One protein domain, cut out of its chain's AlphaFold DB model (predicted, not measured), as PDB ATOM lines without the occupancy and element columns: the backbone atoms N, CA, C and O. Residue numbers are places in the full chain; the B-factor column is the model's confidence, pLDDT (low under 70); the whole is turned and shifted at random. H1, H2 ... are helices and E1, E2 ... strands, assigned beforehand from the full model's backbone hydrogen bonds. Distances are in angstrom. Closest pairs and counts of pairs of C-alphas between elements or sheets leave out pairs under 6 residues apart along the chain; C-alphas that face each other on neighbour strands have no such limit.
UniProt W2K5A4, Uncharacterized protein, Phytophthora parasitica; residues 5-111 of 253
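What this domain is: This is residues 5 to 111 of the 253 residues of an uncharacterized protein of Phytophthora parasitica (UniProt W2K5A4). A twisted four-stranded antiparallel sheet has a small two-stranded sheet, E1 and E4, over one of its faces, and a short helix, H1, near E4. The long hairpin E5 and E6 makes the longest axis and reaches well past the shorter hairpin E2 and E3 beside it, while residues 5 to 27 pass by E6 before they reach E1. The printed part has 107 residues with one named helix and six named strands, in the order E1, E2, E3, H1, E4, E5, E6; the larger sheet runs E3, E2, E5, E6. The class is mostly strand, with under half of the residues in named elements. The whole is compact, with a radius of gyration of the C-alphas of 14.4 A, and elongated, spanning 51 by 32 by 23 A.

How they stand to each other: After residues 5 to 27, E1, residues 28 to 31, is the antiparallel neighbour of E4, residues 69 to 72, with N 29 and O 71 3.0 A apart, within hydrogen-bond range. E2, residues 41 to 45, and E3, residues 48 to 53, form an antiparallel hairpin, with N 45 and O 48 at 2.8 A. H1, residues 57 to 60, is not on the larger sheet, but only just, with 4 pairs of C-alphas within 10 A. Its closest C-alpha pair with E4 is Tyr 60 and Ser 69, 5.4 A. The closest C-alphas of E3 and E4 are those of Leu 51 and Pro 72, 7.8 A. E5, residues 85 to 96, is antiparallel to E2 at 172 degrees, with N 42 and O 89 at 2.8 A. E6, residues 99 to 110, forms an antiparallel hairpin with E5, with N 92 and O 103 at 2.9 A. E3 and E6 are the edge strands. The sheet is twisted, its C-alphas up to 4.1 A off the best plane. H1 is too short for an O i to N i+4 pair, and its one O i to N i+3 pair is not within hydrogen-bond range.

Where its parts are: E1 begins at C-alpha 28 (12.464, -1.404, 112.928) and has four residues, as do H1 and E4. E2 is 13.9 A and E3 15.2 A from first to last C-alpha. E5 is 34.2 A long and begins at C-alpha 85 (16.241, -13.452, 120.218). E6 is 36.4 A long and ends at C-alpha 110 (12.153, -14.958, 120.192).

The domain as a whole: The two C-alphas farthest apart are those of Asn 80 and Asp 97, 51.0 A. The printed part has no cut. The link from E4 to E5 is long, 12 residues. The mean pLDDT of the printed part is 91.3, and residues 5 to 8 are under 70.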
ATOM      1  N   SER A   5      14.827 -13.327 141.742       62.09
ATOM      2  CA  SER A   5      13.666 -12.920 142.549       62.09
ATOM      3  C   SER A   5      13.822 -11.524 143.171       62.09
ATOM      4  O   SER A   5      12.827 -10.838 143.409       62.09
ATOM      5  N   VAL A   6      15.064 -11.062 143.366       65.44
ATOM      6  CA  VAL A   6      15.390  -9.726 143.898       65.44
ATOM      7  C   VAL A   6      15.267  -8.625 142.832       65.44
ATOM      8  O   VAL A   6      15.028  -7.467 143.172       65.44
ATOM      9  N   TYR A   7      15.397  -8.967 141.545       63.31
ATOM     10  CA  TYR A   7      15.548  -8.010 140.433       63.31
ATOM     11  C   TYR A   7      14.479  -8.153 139.333       63.31
ATOM     12  O   TYR A   7      14.634  -7.611 138.232       63.31
ATOM     13  N   GLY A   8      13.403  -8.890 139.625       65.50
ATOM     14  CA  GLY A   8      12.345  -9.236 138.676       65.50
ATOM     15  C   GLY A   8      12.801 -10.226 137.600       65.50
ATOM     16  O   GLY A   8      13.997 -10.391 137.349       65.50
ATOM     17  N   ALA A   9      11.833 -10.858 136.929       77.25
ATOM     18  CA  ALA A   9      12.088 -11.824 135.861       77.25
ATOM     19  C   ALA A   9      13.058 -11.278 134.795       77.25
ATOM     20  O   ALA A   9      13.072 -10.078 134.499       77.25
ATOM     21  N   ASP A  10      13.874 -12.158 134.216       81.12
ATOM     22  CA  ASP A  10      14.920 -11.778 133.253       81.12
ATOM     23  C   ASP A  10      14.350 -11.166 131.966       81.12
ATOM     24  O   ASP A  10      14.950 -10.257 131.398       81.12
ATOM     25  N   CYS A  11      13.147 -11.604 131.588       87.94
ATOM     26  CA  CYS A  11      12.391 -11.167 130.413       87.94
ATOM     27  C   CYS A  11      11.109 -10.388 130.767       87.94
ATOM     28  O   CYS A  11      10.185 -10.310 129.962       87.94
ATOM     29  N   GLY A  12      11.022  -9.841 131.988       86.94
ATOM     30  CA  GLY A  12       9.898  -8.998 132.411       86.94
ATOM     31  C   GLY A  12       8.543  -9.704 132.313       86.94
ATOM     32  O   GLY A  12       8.264 -10.613 133.095       86.94
ATOM     33  N   PHE A  13       7.704  -9.263 131.371       85.06
ATOM     34  CA  PHE A  13       6.386  -9.848 131.082       85.06
ATOM     35  C   PHE A  13       6.333 -10.654 129.770       85.06
ATOM     36  O   PHE A  13       5.260 -11.138 129.406       85.06
ATOM     37  N   THR A  14       7.447 -10.805 129.047       86.06
ATOM     38  CA  THR A  14       7.490 -11.611 127.820       86.06
ATOM     39  C   THR A  14       7.865 -13.065 128.103       86.06
ATOM     40  O   THR A  14       8.552 -13.382 129.075       86.06
ATOM     41  N   ASP A  15       7.412 -13.971 127.233       86.50
ATOM     42  CA  ASP A  15       7.832 -15.374 127.243       86.50
ATOM     43  C   ASP A  15       8.963 -15.582 126.217       86.50
ATOM     44  O   ASP A  15       8.685 -15.563 125.013       86.50
ATOM     45  N   PRO A  16      10.222 -15.811 126.645       85.12
ATOM     46  CA  PRO A  16      11.331 -16.091 125.729       85.12
ATOM     47  C   PRO A  16      11.180 -17.432 124.986       85.12
ATOM     48  O   PRO A  16      11.886 -17.673 124.013       85.12
ATOM     49  N   ASN A  17      10.251 -18.300 125.407       86.19
ATOM     50  CA  ASN A  17       9.910 -19.562 124.740       86.19
ATOM     51  C   ASN A  17       8.619 -19.455 123.904       86.19
ATOM     52  O   ASN A  17       8.124 -20.469 123.403       86.19
ATOM     53  N   GLY A  18       8.059 -18.247 123.770       86.94
ATOM     54  CA  GLY A  18       6.869 -17.985 122.968       86.94
ATOM     55  C   GLY A  18       7.100 -18.201 121.468       86.94
ATOM     56  O   GLY A  18       8.216 -18.440 121.009       86.94
ATOM     57  N   THR A  19       6.030 -18.099 120.673       91.75
ATOM     58  CA  THR A  19       6.109 -18.254 119.211       91.75
ATOM     59  C   THR A  19       7.102 -17.249 118.608       91.75
ATOM     60  O   THR A  19       6.852 -16.043 118.719       91.75
ATOM     61  N   PRO A  20       8.181 -17.705 117.937       91.75
ATOM     62  CA  PRO A  20       9.153 -16.816 117.311       91.75
ATOM     63  C   PRO A  20       8.512 -15.847 116.316       91.75
ATOM     64  O   PRO A  20       7.488 -16.156 115.706       91.75
ATOM     65  N   GLN A  21       9.100 -14.662 116.177       90.38
ATOM     66  CA  GLN A  21       8.591 -13.586 115.330       90.38
ATOM     67  C   GLN A  21       9.511 -13.349 114.118       90.38
ATOM     68  O   GLN A  21      10.736 -13.371 114.274       90.38
ATOM     69  N   PRO A  22       8.966 -13.099 112.913       90.56
ATOM     70  CA  PRO A  22       9.771 -12.807 111.730       90.56
ATOM     71  C   PRO A  22      10.581 -11.519 111.908       90.56
ATOM     72  O   PRO A  22      10.086 -10.530 112.455       90.56
ATOM     73  N   ILE A  23      11.813 -11.513 111.394       90.62
ATOM     74  CA  ILE A  23      12.694 -10.337 111.417       90.62
ATOM     75  C   ILE A  23      12.058  -9.195 110.588       90.62
ATOM     76  O   ILE A  23      11.764  -9.402 109.405       90.62
ATOM     77  N   PRO A  24      11.834  -7.992 111.161       90.38
ATOM     78  CA  PRO A  24      11.211  -6.870 110.458       90.38
ATOM     79  C   PRO A  24      12.013  -6.377 109.244       90.38
ATOM     80  O   PRO A  24      13.109  -5.831 109.364       90.38
ATOM     81  N   THR A  25      11.424  -6.499 108.053       89.31
ATOM     82  CA  THR A  25      12.054  -6.114 106.776       89.31
ATOM     83  C   THR A  25      12.121  -4.604 106.527       89.31
ATOM     84  O   THR A  25      12.734  -4.178 105.551       89.31
ATOM     85  N   ASP A  26      11.515  -3.782 107.390       92.44
ATOM     86  CA  ASP A  26      11.593  -2.319 107.334       92.44
ATOM     87  C   ASP A  26      12.666  -1.720 108.263       92.44
ATOM     88  O   ASP A  26      12.775  -0.494 108.350       92.44
ATOM     89  N   GLY A  27      13.459  -2.572 108.931       93.25
ATOM     90  CA  GLY A  27      14.576  -2.170 109.790       93.25
ATOM     91  C   GLY A  27      14.147  -1.558 111.123       93.25
ATOM     92  O   GLY A  27      14.794  -0.619 111.595       93.25
ATOM     93  N   LYS A  28      13.020  -2.004 111.705       95.31
ATOM     94  CA  LYS A  28      12.464  -1.404 112.928       95.31
ATOM     95  C   LYS A  28      11.948  -2.406 113.952       95.31
ATOM     96  O   LYS A  28      11.201  -3.320 113.619       95.31
ATOM     97  N   ALA A  29      12.197  -2.110 115.225       95.25
ATOM     98  CA  ALA A  29      11.420  -2.660 116.330       95.25
ATOM     99  C   ALA A  29      10.298  -1.676 116.705       95.25
ATOM    100  O   ALA A  29      10.553  -0.499 116.962       95.25
ATOM    101  N   THR A  30       9.047  -2.141 116.725       94.56
ATOM    102  CA  THR A  30       7.867  -1.321 117.059       94.56
ATOM    103  C   THR A  30       7.167  -1.867 118.295       94.56
ATOM    104  O   THR A  30       6.595  -2.954 118.240       94.56
ATOM    105  N   PHE A  31       7.159  -1.084 119.371       91.75
ATOM    106  CA  PHE A  31       6.508  -1.397 120.641       91.75
ATOM    107  C   PHE A  31       5.155  -0.678 120.704       91.75
ATOM    108  O   PHE A  31       5.052   0.504 120.380       91.75
ATOM    109  N   SER A  32       4.087  -1.370 121.106       90.50
ATOM    110  CA  SER A  32       2.715  -0.833 121.055       90.50
ATOM    111  C   SER A  32       2.402   0.331 121.995       90.50
ATOM    112  O   SER A  32       1.316   0.896 121.875       90.50
ATOM    113  N   ARG A  33       3.299   0.673 122.923       91.56
ATOM    114  CA  ARG A  33       3.150   1.793 123.860       91.56
ATOM    115  C   ARG A  33       4.411   2.653 123.850       91.56
ATOM    116  O   ARG A  33       5.480   2.167 123.482       91.56
ATOM    117  N   ALA A  34       4.279   3.911 124.251       94.62
ATOM    118  CA  ALA A  34       5.394   4.848 124.252       94.62
ATOM    119  C   ALA A  34       6.327   4.617 125.446       94.62
ATOM    120  O   ALA A  34       5.876   4.299 126.551       94.62
ATOM    121  N   LEU A  35       7.615   4.908 125.254       95.69
ATOM    122  CA  LEU A  35       8.464   5.335 126.361       95.69
ATOM    123  C   LEU A  35       7.937   6.691 126.852       95.69
ATOM    124  O   LEU A  35       8.002   7.682 126.126       95.69
ATOM    125  N   VAL A  36       7.391   6.723 128.067       94.88
ATOM    126  CA  VAL A  36       6.768   7.910 128.693       94.88
ATOM    127  C   VAL A  36       7.677   8.608 129.717       94.88
ATOM    128  O   VAL A  36       7.273   9.576 130.362       94.88
ATOM    129  N   HIS A  37       8.902   8.110 129.904       94.50
ATOM    130  CA  HIS A  37       9.851   8.565 130.924       94.50
ATOM    131  C   HIS A  37      11.272   8.643 130.356       94.50
ATOM    132  O   HIS A  37      11.652   7.815 129.528       94.50
ATOM    133  N   VAL A  38      12.064   9.606 130.824       95.50
ATOM    134  CA  VAL A  38      13.464   9.762 130.402       95.50
ATOM    135  C   VAL A  38      14.345   8.623 130.912       95.50
ATOM    136  O   VAL A  38      14.098   8.072 131.989       95.50
ATOM    137  N   GLY A  39      15.396   8.304 130.162       96.25
ATOM    138  CA  GLY A  39      16.444   7.374 130.582       96.25
ATOM    139  C   GLY A  39      16.933   6.426 129.485       96.25
ATOM    140  O   GLY A  39      16.339   6.358 128.400       96.25
ATOM    141  N   PRO A  40      18.031   5.700 129.756       98.00
ATOM    142  CA  PRO A  40      18.751   4.954 128.740       98.00
ATOM    143  C   PRO A  40      18.008   3.688 128.328       98.00
ATOM    144  O   PRO A  40      17.350   3.042 129.151       98.00
ATOM    145  N   CYS A  41      18.153   3.308 127.060       97.94
ATOM    146  CA  CYS A  41      17.672   2.025 126.562       97.94
ATOM    147  C   CYS A  41      18.639   1.367 125.572       97.94
ATOM    148  O   CYS A  41      19.476   2.025 124.950       97.94
ATOM    149  N   GLU A  42      18.511   0.049 125.439       98.06
ATOM    150  CA  GLU A  42      19.334  -0.806 124.590       98.06
ATOM    151  C   GLU A  42      18.471  -1.807 123.827       98.06
ATOM    152  O   GLU A  42      17.542  -2.382 124.397       98.06
ATOM    153  N   ILE A  43      18.828  -2.076 122.568       97.88
ATOM    154  CA  ILE A  43      18.341  -3.247 121.825       97.88
ATOM    155  C   ILE A  43      19.536  -4.136 121.490       97.88
ATOM    156  O   ILE A  43      20.558  -3.666 120.980       97.88
ATOM    157  N   TRP A  44      19.378  -5.425 121.765       97.44
ATOM    158  CA  TRP A  44      20.322  -6.490 121.457       97.44
ATOM    159  C   TRP A  44      19.679  -7.511 120.519       97.44
ATOM    160  O   TRP A  44      18.494  -7.811 120.653       97.44
ATOM    161  N   LEU A  45      20.476  -8.072 119.613       96.06
ATOM    162  CA  LEU A  45      20.141  -9.207 118.759       96.06
ATOM    163  C   LEU A  45      21.151 -10.323 119.042       96.06
ATOM    164  O   LEU A  45      22.349 -10.159 118.797       96.06
ATOM    165  N   ASP A  46      20.676 -11.427 119.618       93.62
ATOM    166  CA  ASP A  46      21.491 -12.453 120.277       93.62
ATOM    167  C   ASP A  46      22.544 -11.821 121.223       93.62
ATOM    168  O   ASP A  46      22.164 -11.265 122.255       93.62
ATOM    169  N   ASP A  47      23.839 -11.865 120.891       93.38
ATOM    170  CA  ASP A  47      24.935 -11.276 121.686       93.38
ATOM    171  C   ASP A  47      25.390  -9.881 121.189       93.38
ATOM    172  O   ASP A  47      26.340  -9.303 121.718       93.38
ATOM    173  N   THR A  48      24.731  -9.312 120.171       95.12
ATOM    174  CA  THR A  48      25.133  -8.048 119.524       95.12
ATOM    175  C   THR A  48      24.241  -6.890 119.966       95.12
ATOM    176  O   THR A  48      23.039  -6.913 119.713       95.12
ATOM    177  N   LYS A  49      24.801  -5.835 120.572       96.81
ATOM    178  CA  LYS A  49      24.057  -4.585 120.810       96.81
ATOM    179  C   LYS A  49      23.941  -3.800 119.503       96.81
ATOM    180  O   LYS A  49      24.959  -3.481 118.897       96.81
ATOM    181  N   VAL A  50      22.714  -3.469 119.105       97.38
ATOM    182  CA  VAL A  50      22.396  -2.813 117.822       97.38
ATOM    183  C   VAL A  50      21.734  -1.441 117.973       97.38
ATOM    184  O   VAL A  50      21.678  -0.681 117.011       97.38
ATOM    185  N   LEU A  51      21.292  -1.083 119.183       97.94
ATOM    186  CA  LEU A  51      20.894   0.282 119.544       97.94
ATOM    187  C   LEU A  51      21.295   0.592 120.991       97.94
ATOM    188  O   LEU A  51      21.181  -0.266 121.866       97.94
ATOM    189  N   TYR A  52      21.729   1.831 121.230       97.75
ATOM    190  CA  TYR A  52      21.895   2.439 122.551       97.75
ATOM    191  C   TYR A  52      21.618   3.940 122.470       97.75
ATOM    192  O   TYR A  52      22.092   4.590 121.541       97.75
ATOM    193  N   GLU A  53      20.927   4.490 123.466       98.12
ATOM    194  CA  GLU A  53      20.868   5.934 123.719       98.12
ATOM    195  C   GLU A  53      20.848   6.205 125.231       98.12
ATOM    196  O   GLU A  53      20.234   5.441 125.978       98.12
ATOM    197  N   ASP A  54      21.451   7.314 125.678       97.50
ATOM    198  CA  ASP A  54      21.407   7.758 127.085       97.50
ATOM    199  C   ASP A  54      20.015   8.260 127.521       97.50
ATOM    200  O   ASP A  54      19.655   8.182 128.697       97.50
ATOM    201  N   ASP A  55      19.219   8.762 126.571       96.94
ATOM    202  CA  ASP A  55      17.804   9.081 126.766       96.94
ATOM    203  C   ASP A  55      16.965   8.674 125.548       96.94
ATOM    204  O   ASP A  55      16.904   9.374 124.533       96.94
ATOM    205  N   CYS A  56      16.269   7.546 125.667       97.12
ATOM    206  CA  CYS A  56      15.380   7.068 124.616       97.12
ATOM    207  C   CYS A  56      14.040   7.820 124.557       97.12
ATOM    208  O   CYS A  56      13.353   7.724 123.537       97.12
ATOM    209  N   PHE A  57      13.665   8.605 125.578       96.75
ATOM    210  CA  PHE A  57      12.451   9.427 125.525       96.75
ATOM    211  C   PHE A  57      12.570  10.516 124.458       96.75
ATOM    212  O   PHE A  57      11.732  10.584 123.560       96.75
ATOM    213  N   SER A  58      13.652  11.302 124.489       97.25
ATOM    214  CA  SER A  58      13.876  12.412 123.551       97.25
ATOM    215  C   SER A  58      14.009  11.996 122.077       97.25
ATOM    216  O   SER A  58      13.941  12.858 121.199       97.25
ATOM    217  N   LYS A  59      14.209  10.702 121.784       97.06
ATOM    218  CA  LYS A  59      14.353  10.162 120.417       97.06
ATOM    219  C   LYS A  59      13.189   9.282 119.955       97.06
ATOM    220  O   LYS A  59      12.812   9.365 118.788       97.06
ATOM    221  N   TYR A  60      12.632   8.452 120.839       97.44
ATOM    222  CA  TYR A  60      11.656   7.408 120.486       97.44
ATOM    223  C   TYR A  60      10.408   7.400 121.380       97.44
ATOM    224  O   TYR A  60       9.500   6.597 121.151       97.44
ATOM    225  N   GLY A  61      10.361   8.245 122.412       96.19
ATOM    226  CA  GLY A  61       9.268   8.324 123.374       96.19
ATOM    227  C   GLY A  61       8.105   9.215 122.943       96.19
ATOM    228  O   GLY A  61       8.087   9.822 121.869       96.19
ATOM    229  N   ASN A  62       7.101   9.285 123.813       96.62
ATOM    230  CA  ASN A  62       5.976  10.202 123.690       96.62
ATOM    231  C   ASN A  62       5.309  10.416 125.054       96.62
ATOM    232  O   ASN A  62       5.287   9.508 125.876       96.62
ATOM    233  N   GLU A  63       4.703  11.582 125.278       94.06
ATOM    234  CA  GLU A  63       3.882  11.829 126.474       94.06
ATOM    235  C   GLU A  63       2.575  11.012 126.454       94.06
ATOM    236  O   GLU A  63       2.056  10.624 127.501       94.06
ATOM    237  N   ASN A  64       2.044  10.711 125.263       95.19
ATOM    238  CA  ASN A  64       0.890   9.837 125.098       95.19
ATOM    239  C   ASN A  64       1.328   8.363 125.044       95.19
ATOM    240  O   ASN A  64       1.843   7.898 124.026       95.19
ATOM    241  N   GLN A  65       1.044   7.619 126.118       92.31
ATOM    242  CA  GLN A  65       1.389   6.201 126.267       92.31
ATOM    243  C   GLN A  65       0.823   5.290 125.158       92.31
ATOM    244  O   GLN A  65       1.367   4.210 124.936       92.31
ATOM    245  N   ASP A  66      -0.241   5.698 124.458       93.62
ATOM    246  CA  ASP A  66      -0.886   4.901 123.403       93.62
ATOM    247  C   ASP A  66      -0.333   5.181 121.990       93.62
ATOM    248  O   ASP A  66      -0.771   4.574 121.009       93.62
ATOM    249  N   ILE A  67       0.655   6.075 121.866       94.00
ATOM    250  CA  ILE A  67       1.488   6.192 120.663       94.00
ATOM    251  C   ILE A  67       2.591   5.128 120.728       94.00
ATOM    252  O   ILE A  67       3.143   4.851 121.785       94.00
ATOM    253  N   LYS A  68       2.913   4.502 119.593       94.88
ATOM    254  CA  LYS A  68       3.929   3.443 119.526       94.88
ATOM    255  C   LYS A  68       5.340   4.026 119.537       94.88
ATOM    256  O   LYS A  68       5.632   4.889 118.709       94.88
ATOM    257  N   SER A  69       6.228   3.504 120.383       96.56
ATOM    258  CA  SER A  69       7.668   3.745 120.237       96.56
ATOM    259  C   SER A  69       8.228   2.886 119.101       96.56
ATOM    260  O   SER A  69       7.961   1.685 119.014       96.56
ATOM    261  N   VAL A  70       8.987   3.519 118.206       97.25
ATOM    262  CA  VAL A  70       9.520   2.907 116.983       97.25
ATOM    263  C   VAL A  70      11.018   3.168 116.918       97.25
ATOM    264  O   VAL A  70      11.448   4.314 116.789       97.25
ATOM    265  N   PHE A  71      11.800   2.099 116.992       97.81
ATOM    266  CA  PHE A  71      13.255   2.137 117.054       97.81
ATOM    267  C   PHE A  71      13.844   1.692 115.710       97.81
ATOM    268  O   PHE A  71      13.421   0.650 115.202       97.81
ATOM    269  N   PRO A  72      14.812   2.422 115.126       97.44
ATOM    270  CA  PRO A  72      15.598   1.920 114.007       97.44
ATOM    271  C   PRO A  72      16.535   0.820 114.519       97.44
ATOM    272  O   PRO A  72      17.241   1.020 115.505       97.44
ATOM    273  N   VAL A  73      16.532  -0.339 113.868       96.44
ATOM    274  CA  VAL A  73      17.326  -1.504 114.274       96.44
ATOM    275  C   VAL A  73      18.084  -2.042 113.069       96.44
ATOM    276  O   VAL A  73      17.489  -2.377 112.043       96.44
ATOM    277  N   ASP A  74      19.406  -2.127 113.205       94.44
ATOM    278  CA  ASP A  74      20.259  -2.820 112.245       94.44
ATOM    279  C   ASP A  74      20.183  -4.332 112.502       94.44
ATOM    280  O   ASP A  74      20.677  -4.828 113.511       94.44
ATOM    281  N   TYR A  75      19.530  -5.057 111.592       93.44
ATOM    282  CA  TYR A  75      19.396  -6.513 111.645       93.44
ATOM    283  C   TYR A  75      20.510  -7.256 110.880       93.44
ATOM    284  O   TYR A  75      20.433  -8.476 110.756       93.44
ATOM    285  N   SER A  76      21.554  -6.577 110.384       92.19
ATOM    286  CA  SER A  76      22.642  -7.219 109.616       92.19
ATOM    287  C   SER A  76      23.428  -8.271 110.411       92.19
ATOM    288  O   SER A  76      23.961  -9.216 109.832       92.19
ATOM    289  N   SER A  77      23.423  -8.206 111.750       90.75
ATOM    290  CA  SER A  77      23.954  -9.276 112.612       90.75
ATOM    291  C   SER A  77      23.198 -10.607 112.479       90.75
ATOM    292  O   SER A  77      23.708 -11.642 112.901       90.75
ATOM    293  N   CYS A  78      21.992 -10.591 111.903       91.19
ATOM    294  CA  CYS A  78      21.183 -11.770 111.617       91.19
ATOM    295  C   CYS A  78      21.413 -12.333 110.200       91.19
ATOM    296  O   CYS A  78      20.869 -13.392 109.874       91.19
ATOM    297  N   ASP A  79      22.193 -11.672 109.340       85.06
ATOM    298  CA  ASP A  79      22.451 -12.166 107.985       85.06
ATOM    299  C   ASP A  79      23.215 -13.503 108.019       85.06
ATOM    300  O   ASP A  79      24.182 -13.682 108.757       85.06
ATOM    301  N   ASN A  80      22.826 -14.444 107.152       73.56
ATOM    302  CA  ASN A  80      23.426 -15.786 107.018       73.56
ATOM    303  C   ASN A  80      23.201 -16.753 108.204       73.56
ATOM    304  O   ASN A  80      23.857 -17.793 108.279       73.56
ATOM    305  N   GLY A  81      22.246 -16.467 109.092       72.50
ATOM    306  CA  GLY A  81      21.838 -17.407 110.149       72.50
ATOM    307  C   GLY A  81      20.478 -17.120 110.787       72.50
ATOM    308  O   GLY A  81      19.846 -18.036 111.315       72.50
ATOM    309  N   GLY A  82      19.994 -15.882 110.683       84.00
ATOM    310  CA  GLY A  82      18.923 -15.342 111.512       84.00
ATOM    311  C   GLY A  82      19.366 -15.194 112.973       84.00
ATOM    312  O   GLY A  82      20.212 -15.946 113.454       84.00
ATOM    313  N   CYS A  83      18.783 -14.238 113.687       91.69
ATOM    314  CA  CYS A  83      18.936 -14.155 115.139       91.69
ATOM    315  C   CYS A  83      17.896 -15.054 115.823       91.69
ATOM    316  O   CYS A  83      16.864 -15.372 115.228       91.69
ATOM    317  N   LYS A  84      18.159 -15.476 117.061       91.75
ATOM    318  CA  LYS A  84      17.243 -16.299 117.870       91.75
ATOM    319  C   LYS A  84      16.386 -15.455 118.799       91.75
ATOM    320  O   LYS A  84      15.269 -15.852 119.109       91.75
ATOM    321  N   GLU A  85      16.902 -14.318 119.251       93.44
ATOM    322  CA  GLU A  85      16.241 -13.452 120.218       93.44
ATOM    323  C   GLU A  85      16.613 -11.978 119.997       93.44
ATOM    324  O   GLU A  85      17.779 -11.631 119.801       93.44
ATOM    325  N   MET A  86      15.617 -11.097 120.078       95.56
ATOM    326  CA  MET A  86      15.817  -9.673 120.330       95.56
ATOM    327  C   MET A  86      15.550  -9.404 121.810       95.56
ATOM    328  O   MET A  86      14.484  -9.759 122.309       95.56
ATOM    329  N   ARG A  87      16.478  -8.741 122.504       96.06
ATOM    330  CA  ARG A  87      16.252  -8.255 123.874       96.06
ATOM    331  C   ARG A  87      16.228  -6.737 123.910       96.06
ATOM    332  O   ARG A  87      17.057  -6.086 123.277       96.06
ATOM    333  N   PHE A  88      15.291  -6.185 124.669       96.62
ATOM    334  CA  PHE A  88      15.171  -4.756 124.930       96.62
ATOM    335  C   PHE A  88      15.307  -4.488 126.425       96.62
ATOM    336  O   PHE A  88      14.704  -5.180 127.246       96.62
ATOM    337  N   TYR A  89      16.088  -3.468 126.768       96.12
ATOM    338  CA  TYR A  89      16.257  -2.994 128.138       96.12
ATOM    339  C   TYR A  89      16.031  -1.488 128.185       96.12
ATOM    340  O   TYR A  89      16.567  -0.768 127.349       96.12
ATOM    341  N   TRP A  90      15.292  -0.996 129.178       96.50
ATOM    342  CA  TRP A  90      15.093   0.440 129.407       96.50
ATOM    343  C   TRP A  90      15.030   0.745 130.901       96.50
ATOM    344  O   TRP A  90      14.348   0.055 131.661       96.50
ATOM    345  N   LEU A  91      15.752   1.781 131.328       95.44
ATOM    346  CA  LEU A  91      15.769   2.250 132.711       95.44
ATOM    347  C   LEU A  91      15.039   3.592 132.804       95.44
ATOM    348  O   LEU A  91      15.621   4.654 132.601       95.44
ATOM    349  N   ALA A  92      13.745   3.527 133.107       94.44
ATOM    350  CA  ALA A  92      12.869   4.684 133.205       94.44
ATOM    351  C   ALA A  92      13.094   5.443 134.521       94.44
ATOM    352  O   ALA A  92      12.856   4.889 135.598       94.44
ATOM    353  N   PHE A  93      13.474   6.720 134.453       93.94
ATOM    354  CA  PHE A  93      13.588   7.600 135.617       93.94
ATOM    355  C   PHE A  93      12.344   8.482 135.780       93.94
ATOM    356  O   PHE A  93      11.898   9.142 134.843       93.94
ATOM    357  N   GLN A  94      11.794   8.523 136.995       89.19
ATOM    358  CA  GLN A  94      10.566   9.253 137.328       89.19
ATOM    359  C   GLN A  94      10.748  10.108 138.583       89.19
ATOM    360  O   GLN A  94      11.401   9.694 139.540       89.19
ATOM    361  N   GLY A  95      10.133  11.292 138.601       86.81
ATOM    362  CA  GLY A  95      10.028  12.128 139.796       86.81
ATOM    363  C   GLY A  95       8.748  11.820 140.573       86.81
ATOM    364  O   GLY A  95       7.662  12.136 140.097       86.81
ATOM    365  N   VAL A  96       8.870  11.250 141.773       83.81
ATOM    366  CA  VAL A  96       7.747  10.961 142.686       83.81
ATOM    367  C   VAL A  96       8.080  11.527 144.064       83.81
ATOM    368  O   VAL A  96       9.158  11.271 144.594       83.81
ATOM    369  N   ASP A  97       7.188  12.337 144.642       87.44
ATOM    370  CA  ASP A  97       7.355  12.979 145.960       87.44
ATOM    371  C   ASP A  97       8.724  13.664 146.167       87.44
ATOM    372  O   ASP A  97       9.375  13.529 147.206       87.44
ATOM    373  N   SER A  98       9.173  14.414 145.151       86.56
ATOM    374  CA  SER A  98      10.490  15.082 145.090       86.56
ATOM    375  C   SER A  98      11.710  14.145 145.165       86.56
ATOM    376  O   SER A  98      12.812  14.587 145.488       86.56
ATOM    377  N   LYS A  99      11.538  12.858 144.845       88.12
ATOM    378  CA  LYS A  99      12.606  11.853 144.734       88.12
ATOM    379  C   LYS A  99      12.651  11.296 143.317       88.12
ATOM    380  O   LYS A  99      11.611  11.118 142.688       88.12
ATOM    381  N   THR A 100      13.843  10.951 142.842       88.00
ATOM    382  CA  THR A 100      13.981  10.111 141.649       88.00
ATOM    383  C   THR A 100      13.750   8.654 142.038       88.00
ATOM    384  O   THR A 100      14.467   8.118 142.885       88.00
ATOM    385  N   VAL A 101      12.771   8.012 141.410       91.12
ATOM    386  CA  VAL A 101      12.617   6.553 141.393       91.12
ATOM    387  C   VAL A 101      13.000   6.030 140.009       91.12
ATOM    388  O   VAL A 101      12.960   6.773 139.026       91.12
ATOM    389  N   TRP A 102      13.392   4.762 139.933       89.69
ATOM    390  CA  TRP A 102      13.719   4.090 138.678       89.69
ATOM    391  C   TRP A 102      12.858   2.839 138.502       89.69
ATOM    392  O   TRP A 102      12.473   2.200 139.481       89.69
ATOM    393  N   GLN A 103      12.558   2.495 137.253       89.62
ATOM    394  CA  GLN A 103      11.870   1.263 136.870       89.62
ATOM    395  C   GLN A 103      12.634   0.614 135.713       89.62
ATOM    396  O   GLN A 103      12.912   1.263 134.707       89.62
ATOM    397  N   SER A 104      13.009  -0.656 135.876       90.94
ATOM    398  CA  SER A 104      13.705  -1.436 134.850       90.94
ATOM    399  C   SER A 104      12.710  -2.243 134.023       90.94
ATOM    400  O   SER A 104      12.056  -3.142 134.554       90.94
ATOM    401  N   TYR A 105      12.655  -1.964 132.730       91.31
ATOM    402  CA  TYR A 105      11.921  -2.743 131.742       91.31
ATOM    403  C   TYR A 105      12.899  -3.687 131.037       91.31
ATOM    404  O   TYR A 105      14.023  -3.293 130.711       91.31
ATOM    405  N   LYS A 106      12.480  -4.940 130.852       92.25
ATOM    406  CA  LYS A 106      13.234  -5.997 130.171       92.25
ATOM    407  C   LYS A 106      12.239  -6.787 129.326       92.25
ATOM    408  O   LYS A 106      11.306  -7.338 129.901       92.25
ATOM    409  N   ASP A 107      12.461  -6.872 128.023       92.50
ATOM    410  CA  ASP A 107      11.667  -7.707 127.121       92.50
ATOM    411  C   ASP A 107      12.595  -8.652 126.352       92.50
ATOM    412  O   ASP A 107      13.639  -8.234 125.850       92.50
ATOM    413  N   CYS A 108      12.195  -9.914 126.225       93.88
ATOM    414  CA  CYS A 108      12.824 -10.927 125.376       93.88
ATOM    415  C   CYS A 108      11.839 -11.373 124.291       93.88
ATOM    416  O   CYS A 108      10.718 -11.786 124.596       93.88
ATOM    417  N   ILE A 109      12.245 -11.286 123.029       92.94
ATOM    418  CA  ILE A 109      11.411 -11.563 121.864       92.94
ATOM    419  C   ILE A 109      12.097 -12.665 121.046       92.94
ATOM    420  O   ILE A 109      13.089 -12.365 120.377       92.94
ATOM    421  N   PRO A 110      11.607 -13.918 121.056       94.12
ATOM    422  CA  PRO A 110      12.153 -14.958 120.192       94.12
ATOM    423  C   PRO A 110      11.942 -14.593 118.715       94.12
ATOM    424  O   PRO A 110      10.885 -14.087 118.328       94.12
ATOM    425  N   LEU A 111      12.947 -14.852 117.882       92.38
ATOM    426  CA  LEU A 111      12.992 -14.502 116.462       92.38
ATOM    427  C   LEU A 111      13.072 -15.746 115.568       92.38
ATOM    428  O   LEU A 111      13.649 -16.772 115.936       92.38
TER     429      LEU A 111